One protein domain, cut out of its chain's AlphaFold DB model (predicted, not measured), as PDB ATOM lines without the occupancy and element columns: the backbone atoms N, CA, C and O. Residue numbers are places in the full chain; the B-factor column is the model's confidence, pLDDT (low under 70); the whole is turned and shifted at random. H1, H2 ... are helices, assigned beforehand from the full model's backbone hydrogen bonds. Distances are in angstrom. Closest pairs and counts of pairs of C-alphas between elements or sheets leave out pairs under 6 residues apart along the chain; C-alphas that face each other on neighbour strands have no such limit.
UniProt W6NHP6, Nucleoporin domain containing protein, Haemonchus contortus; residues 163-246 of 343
ATOM      1  N   SER A 163      -1.566  -7.852 -32.978       94.25
ATOM      2  CA  SER A 163      -2.553  -6.790 -32.893       94.25
ATOM      3  C   SER A 163      -2.237  -6.001 -31.631       94.25
ATOM      4  O   SER A 163      -1.966  -6.598 -30.589       94.25
ATOM      5  N   GLU A 164      -2.220  -4.676 -31.735       94.12
ATOM      6  CA  GLU A 164      -1.777  -3.802 -30.649       94.12
ATOM      7  C   GLU A 164      -2.633  -3.995 -29.392       94.12
ATOM      8  O   GLU A 164      -2.104  -4.313 -28.334       94.12
ATOM      9  N   GLU A 165      -3.958  -3.916 -29.518       95.69
ATOM     10  CA  GLU A 165      -4.879  -3.989 -28.380       95.69
ATOM     11  C   GLU A 165      -4.755  -5.303 -27.568       95.69
ATOM     12  O   GLU A 165      -4.549  -5.218 -26.355       95.69
ATOM     13  N   PRO A 166      -4.772  -6.513 -28.171       95.12
ATOM     14  CA  PRO A 166      -4.530  -7.756 -27.436       95.12
ATOM     15  C   PRO A 166      -3.155  -7.825 -26.768       95.12
ATOM     16  O   PRO A 166      -3.056  -8.293 -25.636       95.12
ATOM     17  N   ILE A 167      -2.094  -7.358 -27.437       97.31
ATOM     18  CA  ILE A 167      -0.739  -7.384 -26.874       97.31
ATOM     19  C   ILE A 167      -0.641  -6.443 -25.672       97.31
ATOM     20  O   ILE A 167      -0.155  -6.855 -24.617       97.31
ATOM     21  N   MET A 168      -1.163  -5.221 -25.784       97.25
ATOM     22  CA  MET A 168      -1.209  -4.271 -24.670       97.25
ATOM     23  C   MET A 168      -2.050  -4.814 -23.510       97.25
ATOM     24  O   MET A 168      -1.639  -4.709 -22.358       97.25
ATOM     25  N   ALA A 169      -3.182  -5.470 -23.790       96.75
ATOM     26  CA  ALA A 169      -4.009  -6.099 -22.763       96.75
ATOM     27  C   ALA A 169      -3.288  -7.256 -22.048       96.75
ATOM     28  O   ALA A 169      -3.412  -7.409 -20.831       96.75
ATOM     29  N   VAL A 170      -2.510  -8.071 -22.768       97.31
ATOM     30  CA  VAL A 170      -1.661  -9.106 -22.157       97.31
ATOM     31  C   VAL A 170      -0.608  -8.468 -21.255       97.31
ATOM     32  O   VAL A 170      -0.465  -8.890 -20.109       97.31
ATOM     33  N   TRP A 171       0.086  -7.430 -21.725       97.81
ATOM     34  CA  TRP A 171       1.085  -6.716 -20.927       97.81
ATOM     35  C   TRP A 171       0.491  -6.053 -19.688       97.81
ATOM     36  O   TRP A 171       1.058  -6.193 -18.607       97.81
ATOM     37  N   GLU A 172      -0.671  -5.416 -19.805       95.81
ATOM     38  CA  GLU A 172      -1.401  -4.856 -18.665       95.81
ATOM     39  C   GLU A 172      -1.642  -5.922 -17.592       95.81
ATOM     40  O   GLU A 172      -1.388  -5.704 -16.409       95.81
ATOM     41  N   ASN A 173      -2.079  -7.110 -18.008       95.44
ATOM     42  CA  ASN A 173      -2.329  -8.215 -17.096       95.44
ATOM     43  C   ASN A 173      -1.041  -8.794 -16.484       95.44
ATOM     44  O   ASN A 173      -1.042  -9.111 -15.292       95.44
ATOM     45  N   ILE A 174       0.049  -8.908 -17.257       95.56
ATOM     46  CA  ILE A 174       1.372  -9.303 -16.740       95.56
ATOM     47  C   ILE A 174       1.784  -8.327 -15.641       95.56
ATOM     48  O   ILE A 174       2.021  -8.753 -14.512       95.56
ATOM     49  N   LEU A 175       1.795  -7.028 -15.944       93.75
ATOM     50  CA  LEU A 175       2.212  -5.993 -15.007       93.75
ATOM     51  C   LEU A 175       1.338  -6.004 -13.753       93.75
ATOM     52  O   LEU A 175       1.867  -6.126 -12.658       93.75
ATOM     53  N   GLN A 176       0.009  -5.980 -13.886       91.06
ATOM     54  CA  GLN A 176      -0.890  -6.027 -12.731       91.06
ATOM     55  C   GLN A 176      -0.711  -7.293 -11.884       91.06
ATOM     56  O   GLN A 176      -0.823  -7.224 -10.660       91.06
ATOM     57  N   SER A 177      -0.453  -8.451 -12.505       89.56
ATOM     58  CA  SER A 177      -0.277  -9.713 -11.776       89.56
ATOM     59  C   SER A 177       0.920  -9.681 -10.824       89.56
ATOM     60  O   SER A 177       0.832 -10.234  -9.727       89.56
ATOM     61  N   GLU A 178       1.976  -8.948 -11.180       89.44
ATOM     62  CA  GLU A 178       3.169  -8.795 -10.345       89.44
ATOM     63  C   GLU A 178       2.906  -7.979  -9.076       89.44
ATOM     64  O   GLU A 178       3.617  -8.146  -8.091       89.44
ATOM     65  N   PHE A 179       1.857  -7.158  -9.041       87.19
ATOM     66  CA  PHE A 179       1.459  -6.403  -7.847       87.19
ATOM     67  C   PHE A 179       0.391  -7.120  -7.002       87.19
ATOM     68  O   PHE A 179       0.054  -6.649  -5.917       87.19
ATOM     69  N   LYS A 180      -0.160  -8.258  -7.459       83.44
ATOM     70  CA  LYS A 180      -1.207  -8.992  -6.714       83.44
ATOM     71  C   LYS A 180      -0.685  -9.673  -5.448       83.44
ATOM     72  O   LYS A 180      -1.450  -9.838  -4.499       83.44
ATOM     73  N   TYR A 181       0.574 -10.104  -5.446       76.50
ATOM     74  CA  TYR A 181       1.163 -10.897  -4.365       76.50
ATOM     75  C   TYR A 181       2.056 -10.042  -3.463       76.50
ATOM     76  O   TYR A 181       2.942  -9.345  -3.965       76.50
ATOM     77  N   ASP A 182       1.874 -10.165  -2.145       68.00
ATOM     78  CA  ASP A 182       2.743  -9.538  -1.142       68.00
ATOM     79  C   ASP A 182       4.185 -10.076  -1.251       68.00
ATOM     80  O   ASP A 182       4.399 -11.253  -1.550       68.00
ATOM     81  N   GLY A 183       5.175  -9.210  -1.016       75.81
ATOM     82  CA  GLY A 183       6.599  -9.553  -1.048       75.81
ATOM     83  C   GLY A 183       7.458  -8.535  -1.803       75.81
ATOM     84  O   GLY A 183       7.072  -7.379  -1.971       75.81
ATOM     85  N   GLU A 184       8.622  -8.993  -2.260       82.19
ATOM     86  CA  GLU A 184       9.624  -8.259  -3.051       82.19
ATOM     87  C   GLU A 184       9.137  -8.001  -4.494       82.19
ATOM     88  O   GLU A 184       9.588  -8.615  -5.464       82.19
ATOM     89  N   VAL A 185       8.136  -7.119  -4.637       86.44
ATOM     90  CA  VAL A 185       7.576  -6.718  -5.942       86.44
ATOM     91  C   VAL A 185       8.656  -6.179  -6.896       86.44
ATOM     92  O   VAL A 185       8.668  -6.632  -8.041       86.44
ATOM     93  N   PRO A 186       9.571  -5.269  -6.487       89.88
ATOM     94  CA  PRO A 186      10.584  -4.719  -7.390       89.88
ATOM     95  C   PRO A 186      11.495  -5.792  -7.998       89.88
ATOM     96  O   PRO A 186      11.712  -5.803  -9.208       89.88
ATOM     97  N   GLU A 187      11.997  -6.719  -7.186       90.38
ATOM     98  CA  GLU A 187      12.918  -7.776  -7.598       90.38
ATOM     99  C   GLU A 187      12.234  -8.760  -8.550       90.38
ATOM    100  O   GLU A 187      12.760  -9.066  -9.624       90.38
ATOM    101  N   ARG A 188      11.024  -9.210  -8.193       91.06
ATOM    102  CA  ARG A 188      10.231 -10.129  -9.019       91.06
ATOM    103  C   ARG A 188       9.869  -9.504 -10.364       91.06
ATOM    104  O   ARG A 188      10.077 -10.129 -11.404       91.06
ATOM    105  N   LEU A 189       9.394  -8.260 -10.351       93.38
ATOM    106  CA  LEU A 189       9.038  -7.515 -11.555       93.38
ATOM    107  C   LEU A 189      10.256  -7.293 -12.456       93.38
ATOM    108  O   LEU A 189      10.172  -7.492 -13.665       93.38
ATOM    109  N   LEU A 190      11.408  -6.948 -11.874       95.06
ATOM    110  CA  LEU A 190      12.656  -6.765 -12.607       95.06
ATOM    111  C   LEU A 190      13.152  -8.074 -13.247       95.06
ATOM    112  O   LEU A 190      13.715  -8.046 -14.341       95.06
ATOM    113  N   CYS A 191      12.963  -9.222 -12.594       94.81
ATOM    114  CA  CYS A 191      13.235 -10.534 -13.188       94.81
ATOM    115  C   CYS A 191      12.256 -10.855 -14.322       94.81
ATOM    116  O   CYS A 191      12.703 -11.133 -15.431       94.81
ATOM    117  N   THR A 192      10.946 -10.708 -14.099       95.44
ATOM    118  CA  THR A 192       9.932 -10.929 -15.142       95.44
ATOM    119  C   THR A 192      10.189 -10.064 -16.381       95.44
ATOM    120  O   THR A 192      10.143 -10.572 -17.499       95.44
ATOM    121  N   LEU A 193      10.478  -8.771 -16.205       97.06
ATOM    122  CA  LEU A 193      10.752  -7.864 -17.320       97.06
ATOM    123  C   LEU A 193      12.048  -8.220 -18.046       97.06
ATOM    124  O   LEU A 193      12.067  -8.174 -19.270       97.06
ATOM    125  N   HIS A 194      13.100  -8.606 -17.322       97.00
ATOM    126  CA  HIS A 194      14.351  -9.065 -17.926       97.00
ATOM    127  C   HIS A 194      14.148 -10.314 -18.785       97.00
ATOM    128  O   HIS A 194      14.574 -10.340 -19.939       97.00
ATOM    129  N   ASP A 195      13.444 -11.314 -18.261       96.12
ATOM    130  CA  ASP A 195      13.214 -12.566 -18.977       96.12
ATOM    131  C   ASP A 195      12.383 -12.321 -20.242       96.12
ATOM    132  O   ASP A 195      12.739 -12.787 -21.323       96.12
ATOM    133  N   LEU A 196      11.329 -11.504 -20.152       97.06
ATOM    134  CA  LEU A 196      10.508 -11.156 -21.312       97.06
ATOM    135  C   LEU A 196      11.249 -10.254 -22.310       97.06
ATOM    136  O   LEU A 196      11.097 -10.438 -23.513       97.06
ATOM    137  N   HIS A 197      12.076  -9.316 -21.851       96.94
ATOM    138  CA  HIS A 197      12.890  -8.476 -22.733       96.94
ATOM    139  C   HIS A 197      13.950  -9.292 -23.478       96.94
ATOM    140  O   HIS A 197      14.209  -9.028 -24.649       96.94
ATOM    141  N   SER A 198      14.531 -10.317 -22.846       96.25
ATOM    142  CA  SER A 198      15.513 -11.192 -23.501       96.25
ATOM    143  C   SER A 198      14.941 -11.922 -24.726       96.25
ATOM    144  O   SER A 198      15.675 -12.207 -25.669       96.25
ATOM    145  N   ILE A 199      13.626 -12.170 -24.727       95.12
ATOM    146  CA  ILE A 199      12.908 -12.848 -25.810       95.12
ATOM    147  C   ILE A 199      12.318 -11.827 -26.791       95.12
ATOM    148  O   ILE A 199      12.456 -11.974 -28.002       95.12
ATOM    149  N   TYR A 200      11.657 -10.784 -26.279       96.75
ATOM    150  CA  TYR A 200      10.803  -9.903 -27.080       96.75
ATOM    151  C   TYR A 200      11.352  -8.490 -27.278       96.75
ATOM    152  O   TYR A 200      10.774  -7.760 -28.080       96.75
ATOM    153  N   GLY A 201      12.422  -8.085 -26.587       94.12
ATOM    154  CA  GLY A 201      12.874  -6.688 -26.505       94.12
ATOM    155  C   GLY A 201      13.155  -6.035 -27.859       94.12
ATOM    156  O   GLY A 201      12.888  -4.855 -28.041       94.12
ATOM    157  N   GLN A 202      13.605  -6.818 -28.842       92.94
ATOM    158  CA  GLN A 202      13.876  -6.357 -30.213       92.94
ATOM    159  C   GLN A 202      12.702  -6.591 -31.181       92.94
ATOM    160  O   GLN A 202      12.865  -6.562 -32.400       92.94
ATOM    161  N   THR A 203      11.509  -6.873 -30.659       95.44
ATOM    162  CA  THR A 203      10.326  -7.230 -31.447       95.44
ATOM    163  C   THR A 203       9.152  -6.307 -31.130       95.44
ATOM    164  O   THR A 203       9.055  -5.729 -30.051       95.44
ATOM    165  N   LYS A 204       8.169  -6.262 -32.036       95.00
ATOM    166  CA  LYS A 204       6.880  -5.578 -31.822       95.00
ATOM    167  C   LYS A 204       6.082  -6.103 -30.615       95.00
ATOM    168  O   LYS A 204       5.141  -5.454 -30.183       95.00
ATOM    169  N   TYR A 205       6.443  -7.266 -30.070       97.00
ATOM    170  CA  TYR A 205       5.774  -7.876 -28.920       97.00
ATOM    171  C   TYR A 205       6.223  -7.295 -27.574       97.00
ATOM    172  O   TYR A 205       5.614  -7.621 -26.557       97.00
ATOM    173  N   PHE A 206       7.238  -6.420 -27.555       97.00
ATOM    174  CA  PHE A 206       7.655  -5.659 -26.377       97.00
ATOM    175  C   PHE A 206       7.364  -4.161 -26.578       97.00
ATOM    176  O   PHE A 206       8.215  -3.410 -27.058       97.00
ATOM    177  N   PRO A 207       6.153  -3.688 -26.242       96.38
ATOM    178  CA  PRO A 207       5.789  -2.284 -26.377       96.38
ATOM    179  C   PRO A 207       6.435  -1.444 -25.260       96.38
ATOM    180  O   PRO A 207       5.789  -1.088 -24.275       96.38
ATOM    181  N   GLN A 208       7.723  -1.118 -25.418       95.62
ATOM    182  CA  GLN A 208       8.555  -0.454 -24.401       95.62
ATOM    183  C   GLN A 208       7.887   0.790 -23.796       95.62
ATOM    184  O   GLN A 208       7.759   0.880 -22.579       95.62
ATOM    185  N   ASN A 209       7.409   1.724 -24.623       94.88
ATOM    186  CA  ASN A 209       6.800   2.966 -24.129       94.88
ATOM    187  C   ASN A 209       5.538   2.714 -23.295       94.88
ATOM    188  O   ASN A 209       5.352   3.355 -22.262       94.88
ATOM    189  N   PHE A 210       4.694   1.766 -23.715       96.00
ATOM    190  CA  PHE A 210       3.508   1.378 -22.952       96.00
ATOM    191  C   PHE A 210       3.904   0.773 -21.604       96.00
ATOM    192  O   PHE A 210       3.401   1.206 -20.571       96.00
ATOM    193  N   ILE A 211       4.852  -0.170 -21.604       96.94
ATOM    194  CA  ILE A 211       5.332  -0.830 -20.385       96.94
ATOM    195  C   ILE A 211       5.907   0.200 -19.409       96.94
ATOM    196  O   ILE A 211       5.537   0.202 -18.240       96.94
ATOM    197  N   LEU A 212       6.776   1.102 -19.873       96.19
ATOM    198  CA  LEU A 212       7.426   2.101 -19.021       96.19
ATOM    199  C   LEU A 212       6.430   3.097 -18.417       96.19
ATOM    200  O   LEU A 212       6.491   3.348 -17.213       96.19
ATOM    201  N   ARG A 213       5.484   3.618 -19.211       95.25
ATOM    202  CA  ARG A 213       4.405   4.477 -18.690       95.25
ATOM    203  C   ARG A 213       3.567   3.736 -17.666       95.25
ATOM    204  O   ARG A 213       3.324   4.239 -16.572       95.25
ATOM    205  N   ARG A 214       3.204   2.492 -17.974       94.25
ATOM    206  CA  ARG A 214       2.367   1.714 -17.077       94.25
ATOM    207  C   ARG A 214       3.068   1.355 -15.769       94.25
ATOM    208  O   ARG A 214       2.433   1.338 -14.718       94.25
ATOM    209  N   LEU A 215       4.377   1.119 -15.810       94.44
ATOM    210  CA  LEU A 215       5.203   0.942 -14.617       94.44
ATOM    211  C   LEU A 215       5.222   2.199 -13.745       94.44
ATOM    212  O   LEU A 215       5.076   2.065 -12.532       94.44
ATOM    213  N   LEU A 216       5.332   3.393 -14.343       94.06
ATOM    214  CA  LEU A 216       5.242   4.661 -13.611       94.06
ATOM    215  C   LEU A 216       3.886   4.795 -12.908       94.06
ATOM    216  O   LEU A 216       3.845   5.066 -11.711       94.06
ATOM    217  N   GLU A 217       2.784   4.545 -13.614       92.00
ATOM    218  CA  GLU A 217       1.423   4.644 -13.070       92.00
ATOM    219  C   GLU A 217       1.120   3.606 -11.972       92.00
ATOM    220  O   GLU A 217       0.471   3.910 -10.966       92.00
ATOM    221  N   LEU A 218       1.560   2.355 -12.152       90.19
ATOM    222  CA  LEU A 218       1.381   1.299 -11.151       90.19
ATOM    223  C   LEU A 218       2.296   1.530  -9.943       90.19
ATOM    224  O   LEU A 218       1.843   1.447  -8.802       90.19
ATOM    225  N   GLY A 219       3.559   1.871 -10.195       89.38
ATOM    226  CA  GLY A 219       4.579   2.089  -9.178       89.38
ATOM    227  C   GLY A 219       4.354   3.335  -8.329       89.38
ATOM    228  O   GLY A 219       4.763   3.337  -7.171       89.38
ATOM    229  N   SER A 220       3.678   4.361  -8.857       89.06
ATOM    230  CA  SER A 220       3.334   5.587  -8.123       89.06
ATOM    231  C   SER A 220       2.131   5.427  -7.188       89.06
ATOM    232  O   SER A 220       1.877   6.284  -6.343       89.06
ATOM    233  N   GLY A 221       1.364   4.341  -7.335       83.75
ATOM    234  CA  GLY A 221       0.107   4.133  -6.619       83.75
ATOM    235  C   GLY A 221      -1.083   4.915  -7.191       83.75
ATOM    236  O   GLY A 221      -2.172   4.847  -6.615       83.75
ATOM    237  N   MET A 222      -0.917   5.601  -8.333       82.88
ATOM    238  CA  MET A 222      -1.971   6.364  -9.022       82.88
ATOM    239  C   MET A 222      -3.239   5.537  -9.245       82.88
ATOM    240  O   MET A 222      -4.358   6.012  -9.064       82.88
ATOM    241  N   THR A 223      -3.075   4.267  -9.605       72.62
ATOM    242  CA  THR A 223      -4.203   3.407  -9.971       72.62
ATOM    243  C   THR A 223      -5.089   3.005  -8.791       72.62
ATOM    244  O   THR A 223      -6.167   2.466  -9.032       72.62
ATOM    245  N   GLY A 224      -4.683   3.247  -7.534       60.78
ATOM    246  CA  GLY A 224      -5.484   3.071  -6.308       60.78
ATOM    247  C   GLY A 224      -5.981   1.647  -5.999       60.78
ATOM    248  O   GLY A 224      -6.358   1.356  -4.864       60.78
ATOM    249  N   ARG A 225      -5.959   0.741  -6.985       55.62
ATOM    250  CA  ARG A 225      -6.401  -0.659  -6.908       55.62
ATOM    251  C   ARG A 225      -5.455  -1.509  -6.070       55.62
ATOM    252  O   ARG A 225      -5.867  -2.513  -5.502       55.62
ATOM    253  N   LEU A 226      -4.200  -1.090  -5.988       54.50
ATOM    254  CA  LEU A 226      -3.113  -1.804  -5.346       54.50
ATOM    255  C   LEU A 226      -2.455  -0.830  -4.365       54.50
ATOM    256  O   LEU A 226      -1.436  -0.223  -4.666       54.50
ATOM    257  N   LYS A 227      -3.022  -0.657  -3.163       52.56
ATOM    258  CA  LYS A 227      -2.369   0.084  -2.054       52.56
ATOM    259  C   LYS A 227      -1.073  -0.596  -1.555       52.56
ATOM    260  O   LYS A 227      -0.653  -0.369  -0.424       52.56
ATOM    261  N   ARG A 228      -0.479  -1.496  -2.340       58.81
ATOM    262  CA  ARG A 228       0.569  -2.425  -1.931       58.81
ATOM    263  C   ARG A 228       1.752  -2.295  -2.890       58.81
ATOM    264  O   ARG A 228       1.671  -2.733  -4.029       58.81
ATOM    265  N   GLY A 229       2.817  -1.670  -2.385       67.38
ATOM    266  CA  GLY A 229       4.132  -1.577  -3.022       67.38
ATOM    267  C   GLY A 229       4.301  -0.403  -3.987       67.38
ATOM    268  O   GLY A 229       4.257  -0.597  -5.196       67.38
ATOM    269  N   VAL A 230       4.562   0.800  -3.461       84.19
ATOM    270  CA  VAL A 230       5.137   1.894  -4.265       84.19
ATOM    271  C   VAL A 230       6.526   1.447  -4.724       84.19
ATOM    272  O   VAL A 230       7.346   1.054  -3.891       84.19
ATOM    273  N   LEU A 231       6.793   1.479  -6.031       90.75
ATOM    274  CA  LEU A 231       8.107   1.097  -6.551       90.75
ATOM    275  C   LEU A 231       9.127   2.191  -6.206       90.75
ATOM    276  O   LEU A 231       8.896   3.342  -6.578       90.75
ATOM    277  N   PRO A 232      10.253   1.877  -5.546       92.38
ATOM    278  CA  PRO A 232      11.255   2.883  -5.211       92.38
ATOM    279  C   PRO A 232      11.899   3.461  -6.478       92.38
ATOM    280  O   PRO A 232      12.059   2.759  -7.471       92.38
ATOM    281  N   ALA A 233      12.360   4.714  -6.443       93.44
ATOM    282  CA  ALA A 233      13.021   5.347  -7.592       93.44
ATOM    283  C   ALA A 233      14.256   4.562  -8.100       93.44
ATOM    284  O   ALA A 233      14.535   4.532  -9.301       93.44
ATOM    285  N   SER A 234      14.953   3.853  -7.204       93.81
ATOM    286  CA  SER A 234      16.074   2.960  -7.535       93.81
ATOM    287  C   SER A 234      15.682   1.764  -8.412       93.81
ATOM    288  O   SER A 234      16.541   1.212  -9.108       93.81
ATOM    289  N   PHE A 235      14.400   1.377  -8.439       95.56
ATOM    290  CA  PHE A 235      13.895   0.343  -9.341       95.56
ATOM    291  C   PHE A 235      14.120   0.737 -10.802       95.56
ATOM    292  O   PHE A 235      14.632  -0.072 -11.564       95.56
ATOM    293  N   TYR A 236      13.823   1.981 -11.191       96.44
ATOM    294  CA  TYR A 236      13.984   2.429 -12.581       96.44
ATOM    295  C   TYR A 236      15.448   2.516 -12.996       96.44
ATOM    296  O   TYR A 236      15.787   2.172 -14.124       96.44
ATOM    297  N   VAL A 237      16.339   2.888 -12.072       95.69
ATOM    298  CA  VAL A 237      17.788   2.819 -12.309       95.69
ATOM    299  C   VAL A 237      18.217   1.379 -12.604       95.69
ATOM    300  O   VAL A 237      18.939   1.122 -13.567       95.69
ATOM    301  N   SER A 238      17.727   0.435 -11.798       96.38
ATOM    302  CA  SER A 238      18.004  -0.994 -11.971       96.38
ATOM    303  C   SER A 238      17.387  -1.539 -13.261       96.38
ATOM    304  O   SER A 238      18.021  -2.329 -13.953       96.38
ATOM    305  N   LEU A 239      16.184  -1.084 -13.618       96.75
ATOM    306  CA  LEU A 239      15.472  -1.452 -14.838       96.75
ATOM    307  C   LEU A 239      16.240  -1.017 -16.086       96.75
ATOM    308  O   LEU A 239      16.519  -1.855 -16.939       96.75
ATOM    309  N   ILE A 240      16.629   0.260 -16.159       95.00
ATOM    310  CA  ILE A 240      17.412   0.809 -17.275       95.00
ATOM    311  C   ILE A 240      18.711   0.024 -17.430       95.00
ATOM    312  O   ILE A 240      19.041  -0.398 -18.534       95.00
ATOM    313  N   SER A 241      19.418  -0.237 -16.327       93.62
ATOM    314  CA  SER A 241      20.680  -0.973 -16.384       93.62
ATOM    315  C   SER A 241      20.514  -2.450 -16.747       93.62
ATOM    316  O   SER A 241      21.415  -3.002 -17.370       93.62
ATOM    317  N   LYS A 242      19.441  -3.117 -16.306       94.56
ATOM    318  CA  LYS A 242      19.259  -4.563 -16.516       94.56
ATOM    319  C   LYS A 242      18.695  -4.886 -17.898       94.56
ATOM    320  O   LYS A 242      18.997  -5.946 -18.432       94.56
ATOM    321  N   LEU A 243      17.877  -3.993 -18.453       94.81
ATOM    322  CA  LEU A 243      17.316  -4.130 -19.798       94.81
ATOM    323  C   LEU A 243      18.160  -3.441 -20.880       94.81
ATOM    324  O   LEU A 243      17.857  -3.604 -22.055       94.81
ATOM    325  N   ASP A 244      19.197  -2.696 -20.490       92.69
ATOM    326  CA  ASP A 244      20.010  -1.862 -21.388       92.69
ATOM    327  C   ASP A 244      19.159  -0.842 -22.170       92.69
ATOM    328  O   ASP A 244      19.286  -0.669 -23.382       92.69
ATOM    329  N   LEU A 245      18.228  -0.182 -21.466       93.38
ATOM    330  CA  LEU A 245      17.337   0.804 -22.084       93.38
ATOM    331  C   LEU A 245      18.103   2.071 -22.461       93.38
ATOM    332  O   LEU A 245      18.958   2.555 -21.715       93.38
ATOM    333  N   ASN A 246      17.696   2.684 -23.570       92.38
ATOM    334  CA  ASN A 246      18.199   3.990 -23.961       92.38
ATOM    335  C   ASN A 246      17.781   5.056 -22.934       92.38
ATOM    336  O   ASN A 246      16.610   5.421 -22.811       92.38
TER     337      ASN A 246
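This is residues 163 to 246 of the 343 residues of the protein "Nucleoporin domain containing protein" of Haemonchus contortus (UniProt W6NHP6). Four helices form a rough bundle: H2, the longest, has H4 along one side and meets the end of H1, which splays away from it, while H3 packs on H1. The printed part has 84 residues, all helix by class, with H1 to H4 in chain order and no named strand. It is compact, with a radius of gyration of the C-alphas of 12.2 A and spans of 32 by 28 by 18 A.

H2, residues 185 to 200, measures 21.6 A from first to last C-alpha. H1, residues 164 to 178, measures 21.5 A from C-alpha 164 at (-1.777, -3.802, -30.649). H3 is residues 208 to 219, 15.9 A; H4 is residues 233 to 243, 16.0 A, ending at C-alpha 243 (17.316, -4.130, -19.798).

H2 touches H4 at a shallow tilt of 24 degrees, the same way; the closest C-alphas, of His 194 and Leu 243, are 6.1 A apart. H1 and H2, a helical hairpin, touch through residues 175 to 178 and 185 to 189 alone, closest at the C-alphas of Glu 178 and Leu 189, 6.1 A. H1 touches H3, closest at the C-alphas of Trp 171 and Ile 211, 7.3 A. Every O i to N i+4 pair is within hydrogen-bond range in H1 and H3, 11 of 12 in H2 and 6 of 7 in H4.

The printed part has no cut; the H3 to H4 link is long, and pLDDT is under 70 at residues 182 and 224 to 229.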